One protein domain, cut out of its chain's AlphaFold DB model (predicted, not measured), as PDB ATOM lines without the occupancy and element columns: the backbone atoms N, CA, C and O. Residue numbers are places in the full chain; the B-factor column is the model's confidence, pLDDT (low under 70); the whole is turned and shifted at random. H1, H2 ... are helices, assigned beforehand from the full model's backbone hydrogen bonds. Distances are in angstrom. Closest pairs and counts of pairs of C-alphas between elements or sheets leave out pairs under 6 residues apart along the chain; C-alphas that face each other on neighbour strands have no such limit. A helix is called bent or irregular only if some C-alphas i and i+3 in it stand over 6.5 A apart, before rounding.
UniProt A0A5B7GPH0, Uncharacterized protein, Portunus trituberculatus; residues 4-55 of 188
ATOM      1  N   ILE A   4     -30.740   0.196 144.242       78.81
ATOM      2  CA  ILE A   4     -30.937  -1.062 144.972       78.81
ATOM      3  C   ILE A   4     -31.847  -0.860 146.197       78.81
ATOM      4  O   ILE A   4     -32.703  -1.698 146.475       78.81
ATOM      5  N   ALA A   5     -31.715   0.269 146.904       79.56
ATOM      6  CA  ALA A   5     -32.558   0.584 148.060       79.56
ATOM      7  C   ALA A   5     -34.028   0.802 147.661       79.56
ATOM      8  O   ALA A   5     -34.933   0.392 148.390       79.56
ATOM      9  N   ASP A   6     -34.264   1.378 146.480       80.12
ATOM     10  CA  ASP A   6     -35.611   1.577 145.941       80.12
ATOM     11  C   ASP A   6     -36.242   0.249 145.488       80.12
ATOM     12  O   ASP A   6     -37.419   0.007 145.761       80.12
ATOM     13  N   ILE A   7     -35.465  -0.660 144.880       79.12
ATOM     14  CA  ILE A   7     -35.936  -2.004 144.493       79.12
ATOM     15  C   ILE A   7     -36.349  -2.820 145.720       79.12
ATOM     16  O   ILE A   7     -37.392  -3.468 145.691       79.12
ATOM     17  N   LEU A   8     -35.575  -2.780 146.805       76.12
ATOM     18  CA  LEU A   8     -35.909  -3.513 148.030       76.12
ATOM     19  C   LEU A   8     -37.168  -2.946 148.700       76.12
ATOM     20  O   LEU A   8     -38.068  -3.696 149.069       76.12
ATOM     21  N   LYS A   9     -37.283  -1.616 148.777       80.88
ATOM     22  CA  LYS A   9     -38.423  -0.938 149.410       80.88
ATOM     23  C   LYS A   9     -39.730  -1.092 148.622       80.88
ATOM     24  O   LYS A   9     -40.810  -1.187 149.209       80.88
ATOM     25  N   HIS A  10     -39.653  -1.111 147.293       75.00
ATOM     26  CA  HIS A  10     -40.825  -1.259 146.428       75.00
ATOM     27  C   HIS A  10     -41.118  -2.714 146.038       75.00
ATOM     28  O   HIS A  10     -42.260  -3.041 145.725       75.00
ATOM     29  N   GLY A  11     -40.133  -3.608 146.126       66.88
ATOM     30  CA  GLY A  11     -40.303  -5.032 145.848       66.88
ATOM     31  C   GLY A  11     -41.221  -5.727 146.848       66.88
ATOM     32  O   GLY A  11     -42.101  -6.492 146.452       66.88
ATOM     33  N   GLU A  12     -41.092  -5.372 148.131       65.69
ATOM     34  CA  GLU A  12     -41.961  -5.877 149.200       65.69
ATOM     35  C   GLU A  12     -43.410  -5.390 149.056       65.69
ATOM     36  O   GLU A  12     -44.351  -6.141 149.319       65.69
ATOM     37  N   SER A  13     -43.616  -4.158 148.574       71.00
ATOM     38  CA  SER A  13     -44.962  -3.613 148.347       71.00
ATOM     39  C   SER A  13     -45.614  -4.122 147.053       71.00
ATOM     40  O   SER A  13     -46.843  -4.143 146.960       71.00
ATOM     41  N   ALA A  14     -44.823  -4.605 146.092       74.06
ATOM     42  CA  ALA A  14     -45.290  -5.120 144.804       74.06
ATOM     43  C   ALA A  14     -45.590  -6.635 144.778       74.06
ATOM     44  O   ALA A  14     -45.980  -7.144 143.729       74.06
ATOM     45  N   LYS A  15     -45.441  -7.362 145.903       79.94
ATOM     46  CA  LYS A  15     -45.556  -8.840 145.977       79.94
ATOM     47  C   LYS A  15     -44.651  -9.572 144.972       79.94
ATOM     48  O   LYS A  15     -45.016 -10.638 144.480       79.94
ATOM     49  N   LEU A  16     -43.490  -8.998 144.652       76.81
ATOM     50  CA  LEU A  16     -42.522  -9.652 143.775       76.81
ATOM     51  C   LEU A  16     -41.936 -10.876 144.479       76.81
ATOM     52  O   LEU A  16     -41.661 -10.854 145.681       76.81
ATOM     53  N   THR A  17     -41.758 -11.957 143.728       81.38
ATOM     54  CA  THR A  17     -41.100 -13.160 144.239       81.38
ATOM     55  C   THR A  17     -39.617 -12.875 144.493       81.38
ATOM     56  O   THR A  17     -39.009 -12.009 143.856       81.38
ATOM     57  N   SER A  18     -38.999 -13.612 145.418       80.06
ATOM     58  CA  SER A  18     -37.577 -13.443 145.751       80.06
ATOM     59  C   SER A  18     -36.655 -13.589 144.530       80.06
ATOM     60  O   SER A  18     -35.628 -12.917 144.450       80.06
ATOM     61  N   GLU A  19     -37.043 -14.403 143.546       85.31
ATOM     62  CA  GLU A  19     -36.314 -14.571 142.285       85.31
ATOM     63  C   GLU A  19     -36.395 -13.348 141.361       85.31
ATOM     64  O   GLU A  19     -35.434 -13.035 140.657       85.31
ATOM     65  N   GLU A  20     -37.531 -12.654 141.328       84.06
ATOM     66  CA  GLU A  20     -37.703 -11.436 140.526       84.06
ATOM     67  C   GLU A  20     -36.940 -10.265 141.144       84.06
ATOM     68  O   GLU A  20     -36.291  -9.502 140.427       84.06
ATOM     69  N   ILE A  21     -36.937 -10.177 142.479       82.69
ATOM     70  CA  ILE A  21     -36.121  -9.213 143.227       82.69
ATOM     71  C   ILE A  21     -34.629  -9.480 142.976       82.69
ATOM     72  O   ILE A  21     -33.886  -8.550 142.668       82.69
ATOM     73  N   GLY A  22     -34.194 -10.746 143.015       83.94
ATOM     74  CA  GLY A  22     -32.814 -11.129 142.699       83.94
ATOM     75  C   GLY A  22     -32.391 -10.735 141.279       83.94
ATOM     76  O   GLY A  22     -31.321 -10.156 141.091       83.94
ATOM     77  N   ARG A  23     -33.258 -10.957 140.280       86.56
ATOM     78  CA  ARG A  23     -33.010 -10.535 138.888       86.56
ATOM     79  C   ARG A  23     -32.907  -9.015 138.740       86.56
ATOM     80  O   ARG A  23     -32.036  -8.535 138.021       86.56
ATOM     81  N   LEU A  24     -33.762  -8.259 139.430       83.81
ATOM     82  CA  LEU A  24     -33.731  -6.792 139.431       83.81
ATOM     83  C   LEU A  24     -32.459  -6.231 140.077       83.81
ATOM     84  O   LEU A  24     -31.896  -5.266 139.561       83.81
ATOM     85  N   ILE A  25     -31.983  -6.846 141.161       85.62
ATOM     86  CA  ILE A  25     -30.718  -6.468 141.808       85.62
ATOM     87  C   ILE A  25     -29.537  -6.744 140.873       85.62
ATOM     88  O   ILE A  25     -28.686  -5.876 140.705       85.62
ATOM     89  N   GLN A  26     -29.513  -7.901 140.208       85.50
ATOM     90  CA  GLN A  26     -28.459  -8.232 139.247       85.50
ATOM     91  C   GLN A  26     -28.399  -7.210 138.098       85.50
ATOM     92  O   GLN A  26     -27.335  -6.693 137.770       85.50
ATOM     93  N   LEU A  27     -29.561  -6.847 137.544       84.56
ATOM     94  CA  LEU A  27     -29.695  -5.805 136.520       84.56
ATOM     95  C   LEU A  27     -29.256  -4.419 137.015       84.56
ATOM     96  O   LEU A  27     -28.707  -3.634 136.241       84.56
ATOM     97  N   ALA A  28     -29.510  -4.099 138.285       81.00
ATOM     98  CA  ALA A  28     -29.082  -2.845 138.893       81.00
ATOM     99  C   ALA A  28     -27.555  -2.765 139.011       81.00
ATOM    100  O   ALA A  28     -26.983  -1.743 138.635       81.00
ATOM    101  N   ILE A  29     -26.912  -3.851 139.451       85.06
ATOM    102  CA  ILE A  29     -25.450  -3.958 139.558       85.06
ATOM    103  C   ILE A  29     -24.808  -3.813 138.176       85.06
ATOM    104  O   ILE A  29     -23.965  -2.945 137.981       85.06
ATOM    105  N   GLU A  30     -25.272  -4.570 137.176       83.56
ATOM    106  CA  GLU A  30     -24.733  -4.476 135.811       83.56
ATOM    107  C   GLU A  30     -24.899  -3.073 135.206       83.56
ATOM    108  O   GLU A  30     -24.064  -2.604 134.427       83.56
ATOM    109  N   ARG A  31     -25.994  -2.379 135.536       79.62
ATOM    110  CA  ARG A  31     -26.232  -1.010 135.069       79.62
ATOM    111  C   ARG A  31     -25.292  -0.013 135.741       79.62
ATOM    112  O   ARG A  31     -24.795   0.874 135.049       79.62
ATOM    113  N   GLU A  32     -25.060  -0.167 137.040       80.06
ATOM    114  CA  GLU A  32     -24.140   0.662 137.821       80.06
ATOM    115  C   GLU A  32     -22.687   0.467 137.355       80.06
ATOM    116  O   GLU A  32     -21.978   1.442 137.096       80.06
ATOM    117  N   GLU A  33     -22.282  -0.779 137.099       81.06
ATOM    118  CA  GLU A  33     -20.974  -1.118 136.527       81.06
ATOM    119  C   GLU A  33     -20.781  -0.518 135.128       81.06
ATOM    120  O   GLU A  33     -19.723   0.036 134.826       81.06
ATOM    121  N   ARG A  34     -21.813  -0.547 134.269       77.81
ATOM    122  CA  ARG A  34     -21.755   0.087 132.939       77.81
ATOM    123  C   ARG A  34     -21.635   1.605 133.010       77.81
ATOM    124  O   ARG A  34     -20.997   2.197 132.139       77.81
ATOM    125  N   THR A  35     -22.257   2.250 133.994       76.25
ATOM    126  CA  THR A  35     -22.098   3.697 134.190       76.25
ATOM    127  C   THR A  35     -20.714   4.042 134.724       76.25
ATOM    128  O   THR A  35     -20.083   4.943 134.176       76.25
ATOM    129  N   ALA A  36     -20.189   3.261 135.672       76.38
ATOM    130  CA  ALA A  36     -18.836   3.436 136.190       76.38
ATOM    131  C   ALA A  36     -17.775   3.222 135.096       76.38
ATOM    132  O   ALA A  36     -16.845   4.011 134.971       76.38
ATOM    133  N   ALA A  37     -17.947   2.211 134.238       78.19
ATOM    134  CA  ALA A  37     -17.041   1.966 133.115       78.19
ATOM    135  C   ALA A  37     -16.998   3.149 132.131       78.19
ATOM    136  O   ALA A  37     -15.923   3.537 131.681       78.19
ATOM    137  N   ARG A  38     -18.151   3.765 131.835       76.25
ATOM    138  CA  ARG A  38     -18.227   4.946 130.957       76.25
ATOM    139  C   ARG A  38     -17.607   6.189 131.582       76.25
ATOM    140  O   ARG A  38     -17.003   6.981 130.866       76.25
ATOM    141  N   GLU A  39     -17.755   6.374 132.890       75.62
ATOM    142  CA  GLU A  39     -17.103   7.473 133.608       75.62
ATOM    143  C   GLU A  39     -15.584   7.292 133.630       75.62
ATOM    144  O   GLU A  39     -14.864   8.229 133.302       75.62
ATOM    145  N   ILE A  40     -15.098   6.071 133.874       75.56
ATOM    146  CA  ILE A  40     -13.667   5.745 133.807       75.56
ATOM    147  C   ILE A  40     -13.117   5.960 132.392       75.56
ATOM    148  O   ILE A  40     -12.037   6.526 132.235       75.56
ATOM    149  N   GLU A  41     -13.832   5.538 131.345       73.81
ATOM    150  CA  GLU A  41     -13.413   5.794 129.960       73.81
ATOM    151  C   GLU A  41     -13.412   7.285 129.620       73.81
ATOM    152  O   GLU A  41     -12.500   7.747 128.936       73.81
ATOM    153  N   ARG A  42     -14.376   8.054 130.135       78.25
ATOM    154  CA  ARG A  42     -14.429   9.509 129.959       78.25
ATOM    155  C   ARG A  42     -13.279  10.211 130.677       78.25
ATOM    156  O   ARG A  42     -12.624  11.051 130.070       78.25
ATOM    157  N   GLU A  43     -12.989   9.845 131.922       72.81
ATOM    158  CA  GLU A  43     -11.829  10.364 132.655       72.81
ATOM    159  C   GLU A  43     -10.515   9.966 131.978       72.81
ATOM    160  O   GLU A  43      -9.575  10.759 131.907       72.81
ATOM    161  N   LYS A  44     -10.437   8.747 131.434       77.06
ATOM    162  CA  LYS A  44      -9.275   8.283 130.674       77.06
ATOM    163  C   LYS A  44      -9.115   9.053 129.363       77.06
ATOM    164  O   LYS A  44      -7.981   9.359 129.004       77.06
ATOM    165  N   ALA A  45     -10.209   9.391 128.681       73.38
ATOM    166  CA  ALA A  45     -10.197  10.220 127.479       73.38
ATOM    167  C   ALA A  45      -9.756  11.658 127.789       73.38
ATOM    168  O   ALA A  45      -8.860  12.168 127.127       73.38
ATOM    169  N   GLU A  46     -10.284  12.269 128.850       74.62
ATOM    170  CA  GLU A  46      -9.885  13.616 129.274       74.62
ATOM    171  C   GLU A  46      -8.418  13.653 129.732       74.62
ATOM    172  O   GLU A  46      -7.672  14.589 129.445       74.62
ATOM    173  N   ARG A  47      -7.948  12.598 130.405       70.69
ATOM    174  CA  ARG A  47      -6.536  12.468 130.774       70.69
ATOM    175  C   ARG A  47      -5.644  12.257 129.553       70.69
ATOM    176  O   ARG A  47      -4.538  12.782 129.541       70.69
ATOM    177  N   ALA A  48      -6.103  11.512 128.549       66.00
ATOM    178  CA  ALA A  48      -5.385  11.357 127.288       66.00
ATOM    179  C   ALA A  48      -5.309  12.685 126.518       66.00
ATOM    180  O   ALA A  48      -4.253  13.004 125.981       66.00
ATOM    181  N   GLU A  49      -6.375  13.486 126.538       66.44
ATOM    182  CA  GLU A  49      -6.417  14.818 125.927       66.44
ATOM    183  C   GLU A  49      -5.436  15.786 126.605       66.44
ATOM    184  O   GLU A  49      -4.589  16.360 125.928       66.44
ATOM    185  N   ARG A  50      -5.421  15.869 127.946       62.94
ATOM    186  CA  ARG A  50      -4.430  16.693 128.677       62.94
ATOM    187  C   ARG A  50      -2.980  16.241 128.465       62.94
ATOM    188  O   ARG A  50      -2.063  17.049 128.574       62.94
ATOM    189  N   VAL A  51      -2.755  14.948 128.220       60.19
ATOM    190  CA  VAL A  51      -1.420  14.412 127.905       60.19
ATOM    191  C   VAL A  51      -1.020  14.758 126.471       60.19
ATOM    192  O   VAL A  51       0.142  15.081 126.242       60.19
ATOM    193  N   ALA A  52      -1.957  14.740 125.520       57.44
ATOM    194  CA  ALA A  52      -1.705  15.159 124.143       57.44
ATOM    195  C   ALA A  52      -1.414  16.666 124.048       57.44
ATOM    196  O   ALA A  52      -0.520  17.070 123.315       57.44
ATOM    197  N   GLU A  53      -2.092  17.489 124.851       57.22
ATOM    198  CA  GLU A  53      -1.897  18.945 124.880       57.22
ATOM    199  C   GLU A  53      -0.525  19.367 125.450       57.22
ATOM    200  O   GLU A  53      -0.041  20.462 125.174       57.22
ATOM    201  N   GLN A  54       0.144  18.492 126.213       55.62
ATOM    202  CA  GLN A  54       1.519  18.710 126.691       55.62
ATOM    203  C   GLN A  54       2.600  18.325 125.675       55.62
ATOM    204  O   GLN A  54       3.776  18.617 125.902       55.62
ATOM    205  N   VAL A  55       2.235  17.687 124.562       53.75
ATOM    206  CA  VAL A  55       3.154  17.465 123.443       53.75
ATOM    207  C   VAL A  55       3.098  18.711 122.569       53.75
ATOM    208  O   VAL A  55       2.469  18.729 121.516       53.75
TER     209      VAL A  55
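Overview. This is residues 4 to 55 of the 188 residues of an uncharacterized protein of Portunus trituberculatus (UniProt A0A5B7GPH0). A short helix, H1, folds back on the first part of a very long helix, H2, as a lopsided helical hairpin, and the rest of H2 sticks out as a free arm from residue 30 on. The printed part has 52 residues with two named helices, H1 then H2, and no named strand; its class is all helix. It is extended, a rod of 60 by 15 by 8 A, with a radius of gyration of the C-alphas of 18.4 A.

Along the chain. H1 is residues 4 to 13, from C-alpha 4 at (-30.937, -1.062, 144.972), and is neither bent nor irregular, but only just: C-alphas 9 and 12 are 6.1 A apart. H2 is residues 18 to 53, 52.5 A from first to last C-alpha, ending with C-alpha 53 at (-1.897, 18.945, 124.880).

Arrangement. H1 and H2 form a hairpin with a tight link. They touch, H2 with residues 21 to 28 alone; the closest C-alphas, those of Ile 4 and Ile 25, are 6.3 A apart. They run opposite ways at a shallow tilt of 20 degrees. Every O i to N i+4 pair is within hydrogen-bond range in H2, and 4 of 6 in H1.

Size, cuts and confidence. The C-alphas farthest apart, those of Lys 15 and Val 55, are 59.8 A apart. The printed part has no cut. Residues 11 to 12 and 48 to 55 have pLDDT under 70.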